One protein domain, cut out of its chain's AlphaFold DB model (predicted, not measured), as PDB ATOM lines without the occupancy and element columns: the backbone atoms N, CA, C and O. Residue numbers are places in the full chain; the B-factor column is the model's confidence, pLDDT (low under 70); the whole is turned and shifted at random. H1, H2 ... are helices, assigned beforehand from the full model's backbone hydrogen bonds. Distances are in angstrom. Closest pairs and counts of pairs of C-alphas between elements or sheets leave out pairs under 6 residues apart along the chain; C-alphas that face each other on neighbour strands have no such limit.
ATOM      1  N   VAL A   2     137.434 182.680 145.309       93.06
ATOM      2  CA  VAL A   2     136.685 183.476 144.308       93.06
ATOM      3  C   VAL A   2     135.929 182.582 143.323       93.06
ATOM      4  O   VAL A   2     134.711 182.673 143.229       93.06
ATOM      5  N   MET A   3     136.644 181.678 142.644       95.00
ATOM      6  CA  MET A   3     136.039 180.762 141.670       95.00
ATOM      7  C   MET A   3     134.994 179.842 142.318       95.00
ATOM      8  O   MET A   3     133.925 179.635 141.754       95.00
ATOM      9  N   ASP A   4     135.248 179.355 143.538       95.06
ATOM     10  CA  ASP A   4     134.278 178.545 144.292       95.06
ATOM     11  C   ASP A   4     133.017 179.345 144.640       95.06
ATOM     12  O   ASP A   4     131.912 178.847 144.473       95.06
ATOM     13  N   SER A   5     133.161 180.608 145.062       94.69
ATOM     14  CA  SER A   5     132.017 181.474 145.374       94.69
ATOM     15  C   SER A   5     131.125 181.741 144.162       94.69
ATOM     16  O   SER A   5     129.957 182.064 144.357       94.69
ATOM     17  N   ILE A   6     131.667 181.655 142.946       95.75
ATOM     18  CA  ILE A   6     130.906 181.782 141.701       95.75
ATOM     19  C   ILE A   6     130.286 180.435 141.334       95.75
ATOM     20  O   ILE A   6     129.078 180.334 141.161       95.75
ATOM     21  N   THR A   7     131.103 179.384 141.257       96.50
ATOM     22  CA  THR A   7     130.662 178.061 140.789       96.50
ATOM     23  C   THR A   7     129.677 177.375 141.733       96.50
ATOM     24  O   THR A   7     128.905 176.526 141.298       96.50
ATOM     25  N   GLN A   8     129.669 177.759 143.011       95.94
ATOM     26  CA  GLN A   8     128.714 177.294 144.018       95.94
ATOM     27  C   GLN A   8     127.569 178.295 144.259       95.94
ATOM     28  O   GLN A   8     126.738 178.067 145.142       95.94
ATOM     29  N   ALA A   9     127.511 179.409 143.518       95.38
ATOM     30  CA  ALA A   9     126.454 180.400 143.680       95.38
ATOM     31  C   ALA A   9     125.089 179.822 143.260       95.38
ATOM     32  O   ALA A   9     124.977 179.199 142.200       95.38
ATOM     33  N   PRO A  10     124.013 180.067 144.030       95.06
ATOM     34  CA  PRO A  10     122.665 179.727 143.596       95.06
ATOM     35  C   PRO A  10     122.337 180.374 142.244       95.06
ATOM     36  O   PRO A  10     122.501 181.582 142.069       95.06
ATOM     37  N   GLY A  11     121.860 179.564 141.298       94.19
ATOM     38  CA  GLY A  11     121.532 180.009 139.941       94.19
ATOM     39  C   GLY A  11     122.702 179.985 138.954       94.19
ATOM     40  O   GLY A  11     122.474 180.220 137.770       94.19
ATOM     41  N   TYR A  12     123.924 179.662 139.391       96.25
ATOM     42  CA  TYR A  12     125.040 179.432 138.475       96.25
ATOM     43  C   TYR A  12     124.885 178.066 137.778       96.25
ATOM     44  O   TYR A  12     125.253 177.026 138.318       96.25
ATOM     45  N   ASP A  13     124.316 178.064 136.570       96.94
ATOM     46  CA  ASP A  13     124.054 176.857 135.764       96.94
ATOM     47  C   ASP A  13     125.240 176.496 134.853       96.94
ATOM     48  O   ASP A  13     125.148 176.504 133.625       96.94
ATOM     49  N   GLY A  14     126.422 176.302 135.449       96.44
ATOM     50  CA  GLY A  14     127.647 175.999 134.692       96.44
ATOM     51  C   GLY A  14     128.002 177.064 133.645       96.44
ATOM     52  O   GLY A  14     128.560 176.744 132.600       96.44
ATOM     53  N   GLY A  15     127.618 178.315 133.910       96.19
ATOM     54  CA  GLY A  15     127.767 179.446 132.997       96.19
ATOM     55  C   GLY A  15     126.591 179.699 132.045       96.19
ATOM     56  O   GLY A  15     126.612 180.715 131.358       96.19
ATOM     57  N   ASN A  16     125.553 178.853 132.030       97.31
ATOM     58  CA  ASN A  16     124.360 178.996 131.178       97.31
ATOM     59  C   ASN A  16     123.157 179.600 131.929       97.31
ATOM     60  O   ASN A  16     122.044 179.080 131.877       97.31
ATOM     61  N   TYR A  17     123.357 180.697 132.652       95.81
ATOM     62  CA  TYR A  17     122.295 181.341 133.427       95.81
ATOM     63  C   TYR A  17     121.532 182.398 132.610       95.81
ATOM     64  O   TYR A  17     122.111 183.166 131.848       95.81
ATOM     65  N   ALA A  18     120.208 182.463 132.787       94.69
ATOM     66  CA  ALA A  18     119.361 183.499 132.177       94.69
ATOM     67  C   ALA A  18     119.317 184.803 132.997       94.69
ATOM     68  O   ALA A  18     118.967 185.861 132.477       94.69
ATOM     69  N   VAL A  19     119.636 184.707 134.288       93.50
ATOM     70  CA  VAL A  19     119.709 185.819 135.239       93.50
ATOM     71  C   VAL A  19     121.035 185.702 135.967       93.50
ATOM     72  O   VAL A  19     121.411 184.604 136.369       93.50
ATOM     73  N   GLU A  20     121.716 186.829 136.138       93.62
ATOM     74  CA  GLU A  20     123.005 186.889 136.818       93.62
ATOM     75  C   GLU A  20     122.920 186.257 138.222       93.62
ATOM     76  O   GLU A  20     122.078 186.678 139.028       93.62
ATOM     77  N   PRO A  21     123.747 185.244 138.541       93.75
ATOM     78  CA  PRO A  21     123.734 184.634 139.860       93.75
ATOM     79  C   PRO A  21     124.233 185.614 140.924       93.75
ATOM     80  O   PRO A  21     124.911 186.603 140.655       93.75
ATOM     81  N   HIS A  22     123.909 185.334 142.182       90.44
ATOM     82  CA  HIS A  22     124.388 186.142 143.302       90.44
ATOM     83  C   HIS A  22     125.732 185.596 143.807       90.44
ATOM     84  O   HIS A  22     125.763 184.571 144.483       90.44
ATOM     85  N   PHE A  23     126.835 186.294 143.521       91.69
ATOM     86  CA  PHE A  23     128.205 185.873 143.871       91.69
ATOM     87  C   PHE A  23     128.968 186.906 144.726       91.69
ATOM     88  O   PHE A  23     130.163 187.129 144.545       91.69
ATOM     89  N   ASP A  24     128.304 187.524 145.710       90.38
ATOM     90  CA  ASP A  24     128.910 188.570 146.557       90.38
ATOM     91  C   ASP A  24     130.193 188.141 147.276       90.38
ATOM     92  O   ASP A  24     131.094 188.956 147.466       90.38
ATOM     93  N   GLY A  25     130.312 186.860 147.637       92.06
ATOM     94  CA  GLY A  25     131.520 186.328 148.270       92.06
ATOM     95  C   GLY A  25     132.773 186.518 147.408       92.06
ATOM     96  O   GLY A  25     133.837 186.859 147.930       92.06
ATOM     97  N   ALA A  26     132.643 186.393 146.085       92.88
ATOM     98  CA  ALA A  26     133.718 186.671 145.141       92.88
ATOM     99  C   ALA A  26     134.104 188.158 145.162       92.88
ATOM    100  O   ALA A  26     135.293 188.483 145.193       92.88
ATOM    101  N   PHE A  27     133.123 189.064 145.231       89.56
ATOM    102  CA  PHE A  27     133.384 190.501 145.346       89.56
ATOM    103  C   PHE A  27     134.029 190.881 146.674       89.56
ATOM    104  O   PHE A  27     134.910 191.734 146.689       89.56
ATOM    105  N   TYR A  28     133.634 190.258 147.784       92.31
ATOM    106  CA  TYR A  28     134.238 190.533 149.089       92.31
ATOM    107  C   TYR A  28     135.706 190.112 149.099       92.31
ATOM    108  O   TYR A  28     136.565 190.880 149.532       92.31
ATOM    109  N   ALA A  29     135.995 188.934 148.544       91.25
ATOM    110  CA  ALA A  29     137.356 188.460 148.344       91.25
ATOM    111  C   ALA A  29     138.169 189.436 147.481       91.25
ATOM    112  O   ALA A  29     139.255 189.851 147.888       91.25
ATOM    113  N   LEU A  30     137.630 189.843 146.324       90.06
ATOM    114  CA  LEU A  30     138.281 190.809 145.439       90.06
ATOM    115  C   LEU A  30     138.538 192.135 146.157       90.06
ATOM    116  O   LEU A  30     139.651 192.645 146.095       90.06
ATOM    117  N   MET A  31     137.540 192.672 146.864       88.88
ATOM    118  CA  MET A  31     137.664 193.936 147.582       88.88
ATOM    119  C   MET A  31     138.755 193.887 148.636       88.88
ATOM    120  O   MET A  31     139.532 194.827 148.703       88.88
ATOM    121  N   ILE A  32     138.863 192.803 149.405       88.88
ATOM    122  CA  ILE A  32     139.964 192.647 150.361       88.88
ATOM    123  C   ILE A  32     141.307 192.665 149.622       88.88
ATOM    124  O   ILE A  32     142.165 193.470 149.977       88.88
ATOM    125  N   MET A  33     141.460 191.851 148.572       87.81
ATOM    126  CA  MET A  33     142.719 191.719 147.826       87.81
ATOM    127  C   MET A  33     143.199 193.036 147.204       87.81
ATOM    128  O   MET A  33     144.383 193.347 147.277       87.81
ATOM    129  N   VAL A  34     142.294 193.822 146.613       88.06
ATOM    130  CA  VAL A  34     142.652 195.059 145.890       88.06
ATOM    131  C   VAL A  34     142.492 196.328 146.735       88.06
ATOM    132  O   VAL A  34     142.653 197.439 146.225       88.06
ATOM    133  N   SER A  35     142.130 196.190 148.014       85.31
ATOM    134  CA  SER A  35     141.934 197.333 148.907       85.31
ATOM    135  C   SER A  35     143.245 197.943 149.391       85.31
ATOM    136  O   SER A  35     144.317 197.350 149.354       85.31
ATOM    137  N   SER A  36     143.123 199.165 149.900       89.38
ATOM    138  CA  SER A  36     144.165 199.855 150.645       89.38
ATOM    139  C   SER A  36     143.535 200.375 151.936       89.38
ATOM    140  O   SER A  36     142.806 201.376 151.902       89.38
ATOM    141  N   PRO A  37     143.754 199.707 153.087       88.69
ATOM    142  CA  PRO A  37     143.158 200.114 154.358       88.69
ATOM    143  C   PRO A  37     143.486 201.563 154.738       88.69
ATOM    144  O   PRO A  37     142.625 202.277 155.259       88.69
ATOM    145  N   LYS A  38     144.700 202.032 154.421       89.06
ATOM    146  CA  LYS A  38     145.108 203.431 154.628       89.06
ATOM    147  C   LYS A  38     144.261 204.406 153.805       89.06
ATOM    148  O   LYS A  38     143.791 205.409 154.344       89.06
ATOM    149  N   ASP A  39     143.978 204.095 152.541       89.06
ATOM    150  CA  ASP A  39     143.162 204.961 151.688       89.06
ATOM    151  C   ASP A  39     141.694 204.899 152.019       89.06
ATOM    152  O   ASP A  39     141.003 205.914 151.938       89.06
ATOM    153  N   MET A  40     141.212 203.707 152.360       90.31
ATOM    154  CA  MET A  40     139.841 203.523 152.795       90.31
ATOM    155  C   MET A  40     139.592 204.337 154.057       90.31
ATOM    156  O   MET A  40     138.655 205.122 154.064       90.31
ATOM    157  N   ARG A  41     140.483 204.273 155.054       91.62
ATOM    158  CA  ARG A  41     140.381 205.109 156.258       91.62
ATOM    159  C   ARG A  41     140.442 206.604 155.938       91.62
ATOM    160  O   ARG A  41     139.673 207.372 156.500       91.62
ATOM    161  N   ARG A  42     141.327 207.029 155.028       90.44
ATOM    162  CA  ARG A  42     141.440 208.440 154.614       90.44
ATOM    163  C   ARG A  42     140.165 208.952 153.933       90.44
ATOM    164  O   ARG A  42     139.755 210.077 154.193       90.44
ATOM    165  N   ARG A  43     139.556 208.151 153.051       89.94
ATOM    166  CA  ARG A  43     138.359 208.528 152.271       89.94
ATOM    167  C   ARG A  43     137.047 208.311 153.026       89.94
ATOM    168  O   ARG A  43     136.076 209.012 152.766       89.94
ATOM    169  N   MET A  44     137.015 207.331 153.922       94.62
ATOM    170  CA  MET A  44     135.843 206.877 154.670       94.62
ATOM    171  C   MET A  44     136.217 206.759 156.159       94.62
ATOM    172  O   MET A  44     136.378 205.655 156.677       94.62
ATOM    173  N   PRO A  45     136.424 207.894 156.855       95.88
ATOM    174  CA  PRO A  45     136.982 207.915 158.211       95.88
ATOM    175  C   PRO A  45     136.005 207.488 159.314       95.88
ATOM    176  O   PRO A  45     136.412 207.378 160.468       95.88
ATOM    177  N   THR A  46     134.728 207.277 158.991       97.00
ATOM    178  CA  THR A  46     133.690 206.854 159.937       97.00
ATOM    179  C   THR A  46     133.059 205.546 159.479       97.00
ATOM    180  O   THR A  46     133.046 205.253 158.283       97.00
ATOM    181  N   GLU A  47     132.497 204.792 160.422       95.81
ATOM    182  CA  GLU A  47     131.732 203.568 160.151       95.81
ATOM    183  C   GLU A  47     130.629 203.815 159.113       95.81
ATOM    184  O   GLU A  47     130.623 203.190 158.061       95.81
ATOM    185  N   GLU A  48     129.799 204.845 159.319       97.62
ATOM    186  CA  GLU A  48     128.729 205.213 158.380       97.62
ATOM    187  C   GLU A  48     129.248 205.499 156.955       97.62
ATOM    188  O   GLU A  48     128.600 205.170 155.960       97.62
ATOM    189  N   LEU A  49     130.418 206.138 156.815       97.12
ATOM    190  CA  LEU A  49     131.017 206.382 155.499       97.12
ATOM    191  C   LEU A  49     131.602 205.104 154.891       97.12
ATOM    192  O   LEU A  49     131.495 204.926 153.675       97.12
ATOM    193  N   ALA A  50     132.192 204.230 155.706       94.06
ATOM    194  CA  ALA A  50     132.730 202.951 155.261       94.06
ATOM    195  C   ALA A  50     131.611 202.022 154.772       94.06
ATOM    196  O   ALA A  50     131.702 201.505 153.659       94.06
ATOM    197  N   ASP A  51     130.519 201.906 155.530       94.62
ATOM    198  CA  ASP A  51     129.365 201.070 155.192       94.62
ATOM    199  C   ASP A  51     128.682 201.543 153.910       94.62
ATOM    200  O   ASP A  51     128.423 200.751 152.995       94.62
ATOM    201  N   ARG A  52     128.446 202.858 153.790       96.25
ATOM    202  CA  ARG A  52     127.895 203.438 152.556       96.25
ATOM    203  C   ARG A  52     128.822 203.217 151.368       96.25
ATOM    204  O   ARG A  52     128.353 202.859 150.289       96.25
ATOM    205  N   GLY A  53     130.127 203.423 151.548       93.19
ATOM    206  CA  GLY A  53     131.112 203.244 150.484       93.19
ATOM    207  C   GLY A  53     131.224 201.793 150.016       93.19
ATOM    208  O   GLY A  53     131.286 201.544 148.811       93.19
ATOM    209  N   PHE A  54     131.192 200.841 150.949       91.31
ATOM    210  CA  PHE A  54     131.216 199.411 150.657       91.31
ATOM    211  C   PHE A  54     129.935 198.957 149.946       91.31
ATOM    212  O   PHE A  54     130.014 198.323 148.893       91.31
ATOM    213  N   THR A  55     128.767 199.377 150.439       92.62
ATOM    214  CA  THR A  55     127.468 199.097 149.800       92.62
ATOM    215  C   THR A  55     127.437 199.624 148.365       92.62
ATOM    216  O   THR A  55     127.151 198.879 147.427       92.62
ATOM    217  N   ALA A  56     127.841 200.882 148.160       92.81
ATOM    218  CA  ALA A  56     127.915 201.480 146.829       92.81
ATOM    219  C   ALA A  56     128.936 200.780 145.913       92.81
ATOM    220  O   ALA A  56     128.748 200.725 144.693       92.81
ATOM    221  N   ALA A  57     130.032 200.248 146.468       89.50
ATOM    222  CA  ALA A  57     130.995 199.466 145.702       89.50
ATOM    223  C   ALA A  57     130.379 198.156 145.201       89.50
ATOM    224  O   ALA A  57     130.457 197.896 144.000       89.50
ATOM    225  N   ILE A  58     129.719 197.390 146.074       89.06
ATOM    226  CA  ILE A  58     129.045 196.136 145.706       89.06
ATOM    227  C   ILE A  58     127.972 196.386 144.648       89.06
ATOM    228  O   ILE A  58     127.951 195.706 143.625       89.06
ATOM    229  N   GLU A  59     127.114 197.390 144.842       90.75
ATOM    230  CA  GLU A  59     126.068 197.716 143.867       90.75
ATOM    231  C   GLU A  59     126.642 198.083 142.495       90.75
ATOM    232  O   GLU A  59     126.084 197.707 141.463       90.75
ATOM    233  N   ARG A  60     127.763 198.816 142.462       89.75
ATOM    234  CA  ARG A  60     128.448 199.145 141.208       89.75
ATOM    235  C   ARG A  60     128.989 197.892 140.525       89.75
ATOM    236  O   ARG A  60     128.869 197.800 139.307       89.75
ATOM    237  N   TYR A  61     129.583 196.972 141.283       84.81
ATOM    238  CA  TYR A  61     130.119 195.722 140.746       84.81
ATOM    239  C   TYR A  61     129.012 194.824 140.194       84.81
ATOM    240  O   TYR A  61     129.086 194.429 139.036       84.81
ATOM    241  N   ARG A  62     127.923 194.626 140.943       84.75
ATOM    242  CA  ARG A  62     126.758 193.844 140.488       84.75
ATOM    243  C   ARG A  62     126.152 194.338 139.175       84.75
ATOM    244  O   ARG A  62     125.574 193.558 138.437       84.75
ATOM    245  N   LYS A  63     126.239 195.642 138.895       88.56
ATOM    246  CA  LYS A  63     125.714 196.236 137.654       88.56
ATOM    247  C   LYS A  63     126.653 196.090 136.454       88.56
ATOM    248  O   LYS A  63     126.239 196.419 135.347       88.56
ATOM    249  N   ARG A  64     127.921 195.736 136.672       86.62
ATOM    250  CA  ARG A  64     128.976 195.783 135.646       86.62
ATOM    251  C   ARG A  64     129.600 194.433 135.348       86.62
ATOM    252  O   ARG A  64     130.046 194.236 134.225       86.62
ATOM    253  N   GLU A  65     129.676 193.569 136.347       87.81
ATOM    254  CA  GLU A  65     130.359 192.291 136.239       87.81
ATOM    255  C   GLU A  65     129.381 191.169 135.928       87.81
ATOM    256  O   GLU A  65     128.224 191.195 136.339       87.81
ATOM    257  N   ASP A  66     129.911 190.174 135.237       94.56
ATOM    258  CA  ASP A  66     129.261 188.914 134.914       94.56
ATOM    259  C   ASP A  66     130.086 187.785 135.555       94.56
ATOM    260  O   ASP A  66     131.323 187.851 135.616       94.56
ATOM    261  N   ALA A  67     129.402 186.772 136.072       95.38
ATOM    262  CA  ALA A  67     129.988 185.685 136.834       95.38
ATOM    263  C   ALA A  67     131.004 184.901 136.000       95.38
ATOM    264  O   ALA A  67     132.089 184.587 136.495       95.38
ATOM    265  N   ASN A  68     130.699 184.635 134.726       96.69
ATOM    266  CA  ASN A  68     131.633 183.974 133.822       96.69
ATOM    267  C   ASN A  68     132.853 184.856 133.553       96.69
ATOM    268  O   ASN A  68     133.977 184.365 133.622       96.69
ATOM    269  N   ASN A  69     132.672 186.156 133.311       95.25
ATOM    270  CA  ASN A  69     133.789 187.079 133.097       95.25
ATOM    271  C   ASN A  69     134.750 187.095 134.290       95.25
ATOM    272  O   ASN A  69     135.963 186.982 134.100       95.25
ATOM    273  N   MET A  70     134.227 187.191 135.515       93.69
ATOM    274  CA  MET A  70     135.060 187.141 136.716       93.69
ATOM    275  C   MET A  70     135.728 185.768 136.871       93.69
ATOM    276  O   MET A  70     136.924 185.698 137.155       93.69
ATOM    277  N   LEU A  71     134.998 184.676 136.631       95.69
ATOM    278  CA  LEU A  71     135.550 183.322 136.678       95.69
ATOM    279  C   LEU A  71     136.728 183.163 135.708       95.69
ATOM    280  O   LEU A  71     137.791 182.697 136.116       95.69
ATOM    281  N   TYR A  72     136.573 183.596 134.454       95.50
ATOM    282  CA  TYR A  72     137.622 183.514 133.441       95.50
ATOM    283  C   TYR A  72     138.840 184.374 133.787       95.50
ATOM    284  O   TYR A  72     139.964 183.909 133.615       95.50
ATOM    285  N   GLN A  73     138.646 185.588 134.317       93.25
ATOM    286  CA  GLN A  73     139.758 186.449 134.744       93.25
ATOM    287  C   GLN A  73     140.624 185.778 135.819       93.25
ATOM    288  O   GLN A  73     141.848 185.815 135.733       93.25
ATOM    289  N   PHE A  74     139.995 185.140 136.809       93.25
ATOM    290  CA  PHE A  74     140.712 184.440 137.876       93.25
ATOM    291  C   PHE A  74     141.302 183.103 137.420       93.25
ATOM    292  O   PHE A  74     142.403 182.749 137.832       93.25
ATOM    293  N   ALA A  75     140.601 182.361 136.562       94.62
ATOM    294  CA  ALA A  75     141.113 181.106 136.025       94.62
ATOM    295  C   ALA A  75     142.355 181.330 135.145       94.62
ATOM    296  O   ALA A  75     143.297 180.540 135.212       94.62
ATOM    297  N   ALA A  76     142.395 182.429 134.383       94.75
ATOM    298  CA  ALA A  76     143.490 182.755 133.468       94.75
ATOM    299  C   ALA A  76     144.845 183.008 134.156       94.75
ATOM    300  O   ALA A  76     145.873 182.976 133.485       94.75
ATOM    301  N   SER A  77     144.871 183.269 135.466       91.00
ATOM    302  CA  SER A  77     146.119 183.434 136.222       91.00
ATOM    303  C   SER A  77     146.562 182.172 136.967       91.00
ATOM    304  O   SER A  77     147.656 182.158 137.527       91.00
TER     305      SER A  77
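What this domain is: This is residues 2 to 77 of the 197 residues of an uncharacterized protein of Acidobacteria bacterium (UniProt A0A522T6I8). Picture an open, elongated frame: H4 runs along one long side, H3 turns the corner at one end, H2 lies midway along the length and folds back on H1 as a hairpin, and H1 and H5 pack on each other toward the other end, where the loop of residues 8 to 23 lies. The printed part has 76 residues with five named helices, H1 to H5 in order. It is all helix, only just loose, close to compact (radius of gyration of the C-alphas 13.9 A), spanning 41 by 26 by 18 A.

Where its parts are: Find C-alpha 2 at (136.685, 183.476, 144.308), where H1, residues 2 to 7, begins. Next come H2, 24 to 34, 15.2 A long, H3, 37 to 43, and H4, 47 to 62, 22.5 A. H5, 67 to 75, ends at (141.113, 181.106, 136.025).

How they stand to each other: H1 and H2, a helical hairpin, touch at C-alphas 2 and 26, 4.4 A. H1 touches H5 at C-alphas 3 and 71, 5.6 A. H2 and H4 only just touch, with 3 pairs within 8 A, closest C-alphas 27 and 58. Every helix has its O i to N i+4 pairs within hydrogen-bond range.

The domain as a whole: The printed part has no cut; H1 to H2 is a long link; no printed residue is under 70 in pLDDT.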